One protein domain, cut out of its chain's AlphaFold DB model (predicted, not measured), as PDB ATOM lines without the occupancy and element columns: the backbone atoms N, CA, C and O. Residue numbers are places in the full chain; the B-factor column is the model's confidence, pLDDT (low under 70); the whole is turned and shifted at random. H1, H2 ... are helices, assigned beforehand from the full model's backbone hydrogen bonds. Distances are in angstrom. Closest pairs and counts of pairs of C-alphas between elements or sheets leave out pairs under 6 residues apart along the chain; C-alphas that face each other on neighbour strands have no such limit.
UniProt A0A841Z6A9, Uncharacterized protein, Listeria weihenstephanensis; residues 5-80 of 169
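AT A GLANCE: This is residues 5 to 80 of the 169 residues of an uncharacterized protein of Listeria weihenstephanensis (UniProt A0A841Z6A9). Three helices stand in an up-and-down bundle whose members splay from one another: H2, the longest helix, runs along the long axis, and H1 and H3 pack on it, both running against it. The three centres make a triangle, and H1 and H3 also pack on each other, with short loops joining the helices at opposite ends of the bundle. The printed part has 76 residues with three named helices, H1, H2 and H3 in that order, and no named strand; the class is all helix. The whole is compact, with a radius of gyration of the C-alphas of 12.8 A, and elongated, with spans of 42 by 23 by 17 A.

HOW THE PARTS SIT: Begin with the longest helix, H2, residues 29 to 53. Beside its Gln 46 look for Cys 66 of H3, residues 60 to 78: their C-alphas, the closest of the two helices, are 5.2 A apart. H2 and H3 touch at a steep tilt of 40 degrees and run opposite ways, a helical hairpin. Next look at Glu 40 of H2 and Val 13 of H1, residues 5 to 23, whose C-alphas are the closest of that pair at 6.3 A. H1 and H2 touch and run opposite ways, also a helical hairpin, at a steep tilt of 36 degrees, only just past shallow. H1 and H3 touch too, with the closest C-alphas, those of Cys 12 and Tyr 67, 6.7 A apart. They run the same way at a shallow tilt of 34 degrees, only just short of steep. The three make a bundle that is up and down, each helix running against the one before it, and the packing is mostly crossed, but only just, with 1 of the 3 pairs at a shallow tilt. In H1 and H2 every O i to N i+4 pair is within hydrogen-bond range; in H3 14 of 15 are.

IN THESE COORDINATES: Find C-alpha 29 at (-10.541, 6.102, 14.775); from there H2 runs 36.0 A to C-alpha 53 at (-13.586, 41.813, 18.399). H1 begins at C-alpha 5, at (-19.639, 29.361, 25.117), and covers 26.7 A to C-alpha 23. H3 covers 26.5 A from C-alpha 60 to C-alpha 78 at (-10.257, 15.530, 4.595).

THE WHOLE: Look at Thr 26 and Asn 55 for the two C-alphas farthest apart, 42.6 A. The printed part, residues 5 to 80, has no cut. The link from H1 to H2, 5 residues, is tight, and the link from H2 to H3, 6 residues, is short. The mean pLDDT of the printed part is 72.3, and 32 residues are under 70, among them residues 24 to 35 and 72 to 80.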
ATOM      1  N   VAL A   5     -20.616  29.514  26.202       78.56
ATOM      2  CA  VAL A   5     -19.639  29.361  25.117       78.56
ATOM      3  C   VAL A   5     -19.035  27.956  25.081       78.56
ATOM      4  O   VAL A   5     -18.896  27.386  24.006       78.56
ATOM      5  N   GLU A   6     -18.714  27.370  26.235       84.38
ATOM      6  CA  GLU A   6     -18.162  26.008  26.291       84.38
ATOM      7  C   GLU A   6     -19.209  24.961  25.914       84.38
ATOM      8  O   GLU A   6     -18.903  24.028  25.177       84.38
ATOM      9  N   ASP A   7     -20.459  25.141  26.349       85.56
ATOM     10  CA  ASP A   7     -21.554  24.244  25.964       85.56
ATOM     11  C   ASP A   7     -21.790  24.277  24.439       85.56
ATOM     12  O   ASP A   7     -22.004  23.233  23.822       85.56
ATOM     13  N   GLN A   8     -21.666  25.450  23.808       84.12
ATOM     14  CA  GLN A   8     -21.775  25.607  22.351       84.12
ATOM     15  C   GLN A   8     -20.559  25.040  21.599       84.12
ATOM     16  O   GLN A   8     -20.727  24.403  20.560       84.12
ATOM     17  N   ILE A   9     -19.342  25.196  22.134       84.31
ATOM     18  CA  ILE A   9     -18.134  24.562  21.577       84.31
ATOM     19  C   ILE A   9     -18.272  23.037  21.610       84.31
ATOM     20  O   ILE A   9     -17.994  22.375  20.612       84.31
ATOM     21  N   HIS A  10     -18.739  22.470  22.722       88.75
ATOM     22  CA  HIS A  10     -18.970  21.031  22.822       88.75
ATOM     23  C   HIS A  10     -20.020  20.543  21.819       88.75
ATOM     24  O   HIS A  10     -19.777  19.545  21.140       88.75
ATOM     25  N   ALA A  11     -21.133  21.268  21.658       87.94
ATOM     26  CA  ALA A  11     -22.154  20.940  20.662       87.94
ATOM     27  C   ALA A  11     -21.585  20.926  19.229       87.94
ATOM     28  O   ALA A  11     -21.814  19.976  18.480       87.94
ATOM     29  N   CYS A  12     -20.765  21.922  18.885       87.06
ATOM     30  CA  CYS A  12     -20.063  21.999  17.603       87.06
ATOM     31  C   CYS A  12     -19.130  20.796  17.372       87.06
ATOM     32  O   CYS A  12     -19.108  20.206  16.292       87.06
ATOM     33  N   VAL A  13     -18.346  20.408  18.385       85.00
ATOM     34  CA  VAL A  13     -17.427  19.257  18.298       85.00
ATOM     35  C   VAL A  13     -18.198  17.945  18.117       85.00
ATOM     36  O   VAL A  13     -17.782  17.079  17.342       85.00
ATOM     37  N   ASP A  14     -19.331  17.790  18.800       89.94
ATOM     38  CA  ASP A  14     -20.196  16.618  18.666       89.94
ATOM     39  C   ASP A  14     -20.821  16.521  17.265       89.94
ATOM     40  O   ASP A  14     -20.897  15.429  16.689       89.94
ATOM     41  N   GLU A  15     -21.202  17.652  16.671       88.62
ATOM     42  CA  GLU A  15     -21.698  17.722  15.295       88.62
ATOM     43  C   GLU A  15     -20.638  17.290  14.270       88.62
ATOM     44  O   GLU A  15     -20.905  16.455  13.398       88.62
ATOM     45  N   VAL A  16     -19.405  17.780  14.418       80.81
ATOM     46  CA  VAL A  16     -18.258  17.371  13.593       80.81
ATOM     47  C   VAL A  16     -17.991  15.876  13.750       80.81
ATOM     48  O   VAL A  16     -17.828  15.171  12.754       80.81
ATOM     49  N   ARG A  17     -18.039  15.342  14.977       84.12
ATOM     50  CA  ARG A  17     -17.876  13.900  15.235       84.12
ATOM     51  C   ARG A  17     -18.920  13.069  14.494       84.12
ATOM     52  O   ARG A  17     -18.573  12.054  13.886       84.12
ATOM     53  N   ASN A  18     -20.182  13.485  14.529       86.44
ATOM     54  CA  ASN A  18     -21.261  12.798  13.821       86.44
ATOM     55  C   ASN A  18     -21.076  12.878  12.300       86.44
ATOM     56  O   ASN A  18     -21.251  11.879  11.598       86.44
ATOM     57  N   THR A  19     -20.653  14.036  11.800       79.62
ATOM     58  CA  THR A  19     -20.394  14.259  10.375       79.62
ATOM     59  C   THR A  19     -19.239  13.403   9.864       79.62
ATOM     60  O   THR A  19     -19.363  12.804   8.793       79.62
ATOM     61  N   LEU A  20     -18.159  13.268  10.643       69.06
ATOM     62  CA  LEU A  20     -17.023  12.401  10.324       69.06
ATOM     63  C   LEU A  20     -17.443  10.934  10.213       69.06
ATOM     64  O   LEU A  20     -17.153  10.289   9.209       69.06
ATOM     65  N   LYS A  21     -18.198  10.429  11.195       75.81
ATOM     66  CA  LYS A  21     -18.694   9.042  11.190       75.81
ATOM     67  C   LYS A  21     -19.610   8.746  10.005       75.81
ATOM     68  O   LYS A  21     -19.547   7.658   9.440       75.81
ATOM     69  N   LYS A  22     -20.473   9.700   9.643       73.50
ATOM     70  CA  LYS A  22     -21.448   9.538   8.557       73.50
ATOM     71  C   LYS A  22     -20.806   9.651   7.175       73.50
ATOM     72  O   LYS A  22     -21.125   8.861   6.293       73.50
ATOM     73  N   SER A  23     -19.944  10.646   6.984       70.50
ATOM     74  CA  SER A  23     -19.418  11.020   5.663       70.50
ATOM     75  C   SER A  23     -18.111  10.304   5.325       70.50
ATOM     76  O   SER A  23     -17.810  10.113   4.152       70.50
ATOM     77  N   TYR A  24     -17.359   9.867   6.342       63.09
ATOM     78  CA  TYR A  24     -16.081   9.172   6.192       63.09
ATOM     79  C   TYR A  24     -16.054   7.877   7.027       63.09
ATOM     80  O   TYR A  24     -15.220   7.730   7.922       63.09
ATOM     81  N   PRO A  25     -16.946   6.902   6.753       62.88
ATOM     82  CA  PRO A  25     -17.083   5.688   7.567       62.88
ATOM     83  C   PRO A  25     -15.829   4.794   7.564       62.88
ATOM     84  O   PRO A  25     -15.672   3.951   8.442       62.88
ATOM     85  N   THR A  26     -14.935   4.975   6.587       67.25
ATOM     86  CA  THR A  26     -13.655   4.258   6.468       67.25
ATOM     87  C   THR A  26     -12.480   4.995   7.114       67.25
ATOM     88  O   THR A  26     -11.369   4.467   7.126       67.25
ATOM     89  N   LEU A  27     -12.686   6.216   7.627       61.16
ATOM     90  CA  LEU A  27     -11.649   6.967   8.333       61.16
ATOM     91  C   LEU A  27     -11.351   6.256   9.652       61.16
ATOM     92  O   LEU A  27     -12.267   6.010  10.437       61.16
ATOM     93  N   ASN A  28     -10.088   5.914   9.906       67.56
ATOM     94  CA  ASN A  28      -9.743   5.197  11.129       67.56
ATOM     95  C   ASN A  28      -9.999   6.067  12.378       67.56
ATOM     96  O   ASN A  28     -10.024   7.299  12.315       67.56
ATOM     97  N   GLU A  29     -10.176   5.421  13.529       69.81
ATOM     98  CA  GLU A  29     -10.541   6.102  14.775       69.81
ATOM     99  C   GLU A  29      -9.492   7.129  15.229       69.81
ATOM    100  O   GLU A  29      -9.844   8.220  15.673       69.81
ATOM    101  N   ARG A  30      -8.202   6.826  15.047       63.91
ATOM    102  CA  ARG A  30      -7.105   7.747  15.366       63.91
ATOM    103  C   ARG A  30      -7.203   9.044  14.557       63.91
ATOM    104  O   ARG A  30      -7.070  10.125  15.114       63.91
ATOM    105  N   TRP A  31      -7.478   8.945  13.264       57.81
ATOM    106  CA  TRP A  31      -7.573  10.083  12.352       57.81
ATOM    107  C   TRP A  31      -8.855  10.881  12.594       57.81
ATOM    108  O   TRP A  31      -8.844  12.105  12.492       57.81
ATOM    109  N   GLN A  32      -9.947  10.216  12.984       62.59
ATOM    110  CA  GLN A  32     -11.146  10.902  13.471       62.59
ATOM    111  C   GLN A  32     -10.843  11.721  14.734       62.59
ATOM    112  O   GLN A  32     -11.257  12.874  14.826       62.59
ATOM    113  N   GLN A  33     -10.107  11.155  15.696       68.19
ATOM    114  CA  GLN A  33      -9.713  11.863  16.918       68.19
ATOM    115  C   GLN A  33      -8.774  13.039  16.624       68.19
ATOM    116  O   GLN A  33      -8.991  14.131  17.144       68.19
ATOM    117  N   GLU A  34      -7.774  12.852  15.762       63.53
ATOM    118  CA  GLU A  34      -6.861  13.919  15.338       63.53
ATOM    119  C   GLU A  34      -7.619  15.063  14.639       63.53
ATOM    120  O   GLU A  34      -7.413  16.231  14.977       63.53
ATOM    121  N   ALA A  35      -8.566  14.748  13.747       63.75
ATOM    122  CA  ALA A  35      -9.421  15.743  13.099       63.75
ATOM    123  C   ALA A  35     -10.311  16.499  14.102       63.75
ATOM    124  O   ALA A  35     -10.462  17.713  13.990       63.75
ATOM    125  N   LEU A  36     -10.866  15.815  15.108       73.00
ATOM    126  CA  LEU A  36     -11.681  16.444  16.155       73.00
ATOM    127  C   LEU A  36     -10.869  17.374  17.056       73.00
ATOM    128  O   LEU A  36     -11.315  18.482  17.343       73.00
ATOM    129  N   LEU A  37      -9.677  16.950  17.477       73.50
ATOM    130  CA  LEU A  37      -8.776  17.782  18.276       73.50
ATOM    131  C   LEU A  37      -8.343  19.024  17.498       73.50
ATOM    132  O   LEU A  37      -8.288  20.128  18.044       73.50
ATOM    133  N   PHE A  38      -8.057  18.853  16.208       66.75
ATOM    134  CA  PHE A  38      -7.723  19.966  15.337       66.75
ATOM    135  C   PHE A  38      -8.919  20.911  15.144       66.75
ATOM    136  O   PHE A  38      -8.740  22.124  15.247       66.75
ATOM    137  N   PHE A  39     -10.136  20.381  14.969       74.56
ATOM    138  CA  PHE A  39     -11.370  21.173  14.881       74.56
ATOM    139  C   PHE A  39     -11.592  22.012  16.126       74.56
ATOM    140  O   PHE A  39     -11.740  23.227  16.033       74.56
ATOM    141  N   GLU A  40     -11.575  21.371  17.292       81.12
ATOM    142  CA  GLU A  40     -11.806  22.039  18.564       81.12
ATOM    143  C   GLU A  40     -10.777  23.152  18.788       81.12
ATOM    144  O   GLU A  40     -11.135  24.259  19.190       81.12
ATOM    145  N   LYS A  41      -9.506  22.896  18.456       76.12
ATOM    146  CA  LYS A  41      -8.445  23.904  18.533       76.12
ATOM    147  C   LYS A  41      -8.727  25.108  17.629       76.12
ATOM    148  O   LYS A  41      -8.554  26.241  18.077       76.12
ATOM    149  N   GLN A  42      -9.157  24.888  16.384       69.38
ATOM    150  CA  GLN A  42      -9.499  25.983  15.469       69.38
ATOM    151  C   GLN A  42     -10.745  26.741  15.929       69.38
ATOM    152  O   GLN A  42     -10.743  27.969  15.936       69.38
ATOM    153  N   LEU A  43     -11.779  26.032  16.376       77.50
ATOM    154  CA  LEU A  43     -13.010  26.632  16.875       77.50
ATOM    155  C   LEU A  43     -12.744  27.520  18.093       77.50
ATOM    156  O   LEU A  43     -13.138  28.683  18.096       77.50
ATOM    157  N   ARG A  44     -12.019  27.010  19.097       80.56
ATOM    158  CA  ARG A  44     -11.642  27.774  20.299       80.56
ATOM    159  C   ARG A  44     -10.884  29.047  19.940       80.56
ATOM    160  O   ARG A  44     -11.194  30.113  20.460       80.56
ATOM    161  N   ARG A  45      -9.953  28.950  18.992       71.56
ATOM    162  CA  ARG A  45      -9.201  30.101  18.493       71.56
ATOM    163  C   ARG A  45     -10.097  31.134  17.806       71.56
ATOM    164  O   ARG A  45      -9.981  32.320  18.093       71.56
ATOM    165  N   GLN A  46     -10.998  30.705  16.921       68.94
ATOM    166  CA  GLN A  46     -11.933  31.613  16.247       68.94
ATOM    167  C   GLN A  46     -12.882  32.286  17.246       68.94
ATOM    168  O   GLN A  46     -13.174  33.473  17.109       68.94
ATOM    169  N   VAL A  47     -13.313  31.560  18.280       76.81
ATOM    170  CA  VAL A  47     -14.122  32.099  19.381       76.81
ATOM    171  C   VAL A  47     -13.348  33.150  20.176       76.81
ATOM    172  O   VAL A  47     -13.919  34.183  20.511       76.81
ATOM    173  N   GLU A  48     -12.063  32.936  20.464       74.94
ATOM    174  CA  GLU A  48     -11.216  33.933  21.136       74.94
ATOM    175  C   GLU A  48     -11.055  35.209  20.303       74.94
ATOM    176  O   GLU A  48     -11.244  36.302  20.830       74.94
ATOM    177  N   ILE A  49     -10.790  35.077  18.999       68.06
ATOM    178  CA  ILE A  49     -10.706  36.220  18.076       68.06
ATOM    179  C   ILE A  49     -12.027  36.994  18.073       68.06
ATOM    180  O   ILE A  49     -12.043  38.214  18.222       68.06
ATOM    181  N   MET A  50     -13.151  36.289  17.935       70.00
ATOM    182  CA  MET A  50     -14.467  36.919  17.906       70.00
ATOM    183  C   MET A  50     -14.807  37.585  19.241       70.00
ATOM    184  O   MET A  50     -15.366  38.679  19.264       70.00
ATOM    185  N   ARG A  51     -14.424  36.960  20.360       72.69
ATOM    186  CA  ARG A  51     -14.602  37.520  21.701       72.69
ATOM    187  C   ARG A  51     -13.851  38.836  21.839       72.69
ATOM    188  O   ARG A  51     -14.414  39.794  22.360       72.69
ATOM    189  N   ASP A  52     -12.613  38.892  21.361       63.72
ATOM    190  CA  ASP A  52     -11.808  40.111  21.380       63.72
ATOM    191  C   ASP A  52     -12.431  41.211  20.507       63.72
ATOM    192  O   ASP A  52     -12.531  42.355  20.945       63.72
ATOM    193  N   LEU A  53     -12.920  40.869  19.309       66.00
ATOM    194  CA  LEU A  53     -13.586  41.813  18.399       66.00
ATOM    195  C   LEU A  53     -14.905  42.371  18.961       66.00
ATOM    196  O   LEU A  53     -15.301  43.484  18.618       66.00
ATOM    197  N   ARG A  54     -15.586  41.609  19.821       66.69
ATOM    198  CA  ARG A  54     -16.872  41.969  20.440       66.69
ATOM    199  C   ARG A  54     -16.753  42.448  21.890       66.69
ATOM    200  O   ARG A  54     -17.755  42.521  22.592       66.69
ATOM    201  N   ASN A  55     -15.546  42.767  22.365       72.69
ATOM    202  CA  ASN A  55     -15.303  43.189  23.752       72.69
ATOM    203  C   ASN A  55     -15.843  42.206  24.815       72.69
ATOM    204  O   ASN A  55     -16.281  42.616  25.888       72.69
ATOM    205  N   GLY A  56     -15.801  40.900  24.544       68.44
ATOM    206  CA  GLY A  56     -16.205  39.859  25.491       68.44
ATOM    207  C   GLY A  56     -17.617  39.308  25.292       68.44
ATOM    208  O   GLY A  56     -17.886  38.192  25.742       68.44
ATOM    209  N   GLU A  57     -18.493  40.041  24.607       76.94
ATOM    210  CA  GLU A  57     -19.888  39.653  24.399       76.94
ATOM    211  C   GLU A  57     -20.010  38.765  23.160       76.94
ATOM    212  O   GLU A  57     -19.723  39.188  22.047       76.94
ATOM    213  N   LEU A  58     -20.403  37.507  23.350       80.12
ATOM    214  CA  LEU A  58     -20.606  36.565  22.252       80.12
ATOM    215  C   LEU A  58     -22.025  36.031  22.270       80.12
ATOM    216  O   LEU A  58     -22.500  35.540  23.298       80.12
ATOM    217  N   GLU A  59     -22.656  36.049  21.105       82.56
ATOM    218  CA  GLU A  59     -23.932  35.396  20.873       82.56
ATOM    219  C   GLU A  59     -23.728  34.024  20.221       82.56
ATOM    220  O   GLU A  59     -22.677  33.702  19.664       82.56
ATOM    221  N   THR A  60     -24.762  33.185  20.250       80.69
ATOM    222  CA  THR A  60     -24.727  31.857  19.617       80.69
ATOM    223  C   THR A  60     -24.403  31.931  18.120       80.69
ATOM    224  O   THR A  60     -23.680  31.079  17.609       80.69
ATOM    225  N   GLN A  61     -24.882  32.965  17.420       78.69
ATOM    226  CA  GLN A  61     -24.599  33.173  15.996       78.69
ATOM    227  C   GLN A  61     -23.114  33.430  15.708       78.69
ATOM    228  O   GLN A  61     -22.593  32.955  14.700       78.69
ATOM    229  N   ASP A  62     -22.413  34.115  16.614       77.75
ATOM    230  CA  ASP A  62     -20.981  34.371  16.478       77.75
ATOM    231  C   ASP A  62     -20.195  33.055  16.591       77.75
ATOM    232  O   ASP A  62     -19.279  32.800  15.810       77.75
ATOM    233  N   ILE A  63     -20.607  32.168  17.504       78.69
ATOM    234  CA  ILE A  63     -20.001  30.839  17.669       78.69
ATOM    235  C   ILE A  63     -20.265  29.962  16.440       78.69
ATOM    236  O   ILE A  63     -19.369  29.246  15.998       78.69
ATOM    237  N   HIS A  64     -21.451  30.061  15.836       78.06
ATOM    238  CA  HIS A  64     -21.751  29.367  14.583       78.06
ATOM    239  C   HIS A  64     -20.902  29.898  13.412       78.06
ATOM    240  O   HIS A  64     -20.449  29.128  12.568       78.06
ATOM    241  N   ALA A  65     -20.610  31.200  13.363       71.50
ATOM    242  CA  ALA A  65     -19.671  31.739  12.379       71.50
ATOM    243  C   ALA A  65     -18.240  31.211  12.607       71.50
ATOM    244  O   ALA A  65     -17.533  30.885  11.652       71.50
ATOM    245  N   CYS A  66     -17.818  31.070  13.868       75.44
ATOM    246  CA  CYS A  66     -16.552  30.425  14.223       75.44
ATOM    247  C   CYS A  66     -16.524  28.935  13.830       75.44
ATOM    248  O   CYS A  66     -15.486  28.457  13.369       75.44
ATOM    249  N   TYR A  67     -17.651  28.226  13.967       80.62
ATOM    250  CA  TYR A  67     -17.831  26.845  13.504       80.62
ATOM    251  C   TYR A  67     -17.589  26.725  12.002       80.62
ATOM    252  O   TYR A  67     -16.727  25.947  11.600       80.62
ATOM    253  N   GLU A  68     -18.277  27.524  11.181       74.44
ATOM    254  CA  GLU A  68     -18.172  27.452   9.715       74.44
ATOM    255  C   GLU A  68     -16.727  27.665   9.248       74.44
ATOM    256  O   GLU A  68     -16.208  26.932   8.402       74.44
ATOM    257  N   ARG A  69     -16.027  28.623   9.872       65.81
ATOM    258  CA  ARG A  69     -14.606  28.884   9.603       65.81
ATOM    259  C   ARG A  69     -13.726  27.700   9.991       65.81
ATOM    260  O   ARG A  69     -12.912  27.256   9.185       65.81
ATOM    261  N   ALA A  70     -13.891  27.159  11.198       66.06
ATOM    262  CA  ALA A  70     -13.117  26.008  11.664       66.06
ATOM    263  C   ALA A  70     -13.391  24.744  10.827       66.06
ATOM    264  O   ALA A  70     -12.476  23.968  10.542       66.06
ATOM    265  N   TRP A  71     -14.639  24.552  10.398       71.62
ATOM    266  CA  TRP A  71     -15.065  23.420   9.588       71.62
ATOM    267  C   TRP A  71     -14.534  23.503   8.156       71.62
ATOM    268  O   TRP A  71     -14.039  22.500   7.645       71.62
ATOM    269  N   SER A  72     -14.532  24.688   7.536       66.88
ATOM    270  CA  SER A  72     -13.936  24.917   6.209       66.88
ATOM    271  C   SER A  72     -12.471  24.459   6.146       66.88
ATOM    272  O   SER A  72     -12.074  23.727   5.234       66.88
ATOM    273  N   VAL A  73     -11.679  24.779   7.178       60.25
ATOM    274  CA  VAL A  73     -10.269  24.360   7.280       60.25
ATOM    275  C   VAL A  73     -10.130  22.829   7.274       60.25
ATOM    276  O   VAL A  73      -9.216  22.284   6.653       60.25
ATOM    277  N   ILE A  74     -11.054  22.110   7.914       60.84
ATOM    278  CA  ILE A  74     -11.009  20.643   8.033       60.84
ATOM    279  C   ILE A  74     -11.616  19.931   6.837       60.84
ATOM    280  O   ILE A  74     -11.074  18.921   6.387       60.84
ATOM    281  N   GLY A  75     -12.702  20.459   6.279       56.81
ATOM    282  CA  GLY A  75     -13.294  19.946   5.049       56.81
ATOM    283  C   GLY A  75     -12.286  19.937   3.897       56.81
ATOM    284  O   GLY A  75     -12.256  18.986   3.113       56.81
ATOM    285  N   ASN A  76     -11.400  20.935   3.842       54.84
ATOM    286  CA  ASN A  76     -10.302  20.985   2.876       54.84
ATOM    287  C   ASN A  76      -9.222  19.920   3.144       54.84
ATOM    288  O   ASN A  76      -8.738  19.295   2.197       54.84
ATOM    289  N   TYR A  77      -8.893  19.662   4.413       54.44
ATOM    290  CA  TYR A  77      -7.949  18.618   4.830       54.44
ATOM    291  C   TYR A  77      -8.440  17.203   4.472       54.44
ATOM    292  O   TYR A  77      -7.706  16.423   3.868       54.44
ATOM    293  N   LEU A  78      -9.701  16.880   4.779       54.31
ATOM    294  CA  LEU A  78     -10.257  15.530   4.595       54.31
ATOM    295  C   LEU A  78     -10.474  15.141   3.127       54.31
ATOM    296  O   LEU A  78     -10.380  13.966   2.783       54.31
ATOM    297  N   ASN A  79     -10.747  16.107   2.250       54.97
ATOM    298  CA  ASN A  79     -11.056  15.844   0.841       54.97
ATOM    299  C   ASN A  79      -9.820  15.722  -0.064       54.97
ATOM    300  O   ASN A  79      -9.964  15.725  -1.287       54.97
ATOM    301  N   GLY A  80      -8.600  15.687   0.489       44.47
ATOM    302  CA  GLY A  80      -7.354  15.559  -0.285       44.47
ATOM    303  C   GLY A  80      -7.067  16.717  -1.256       44.47
ATOM    304  O   GLY A  80      -6.028  16.738  -1.908       44.47
TER     305      GLY A  80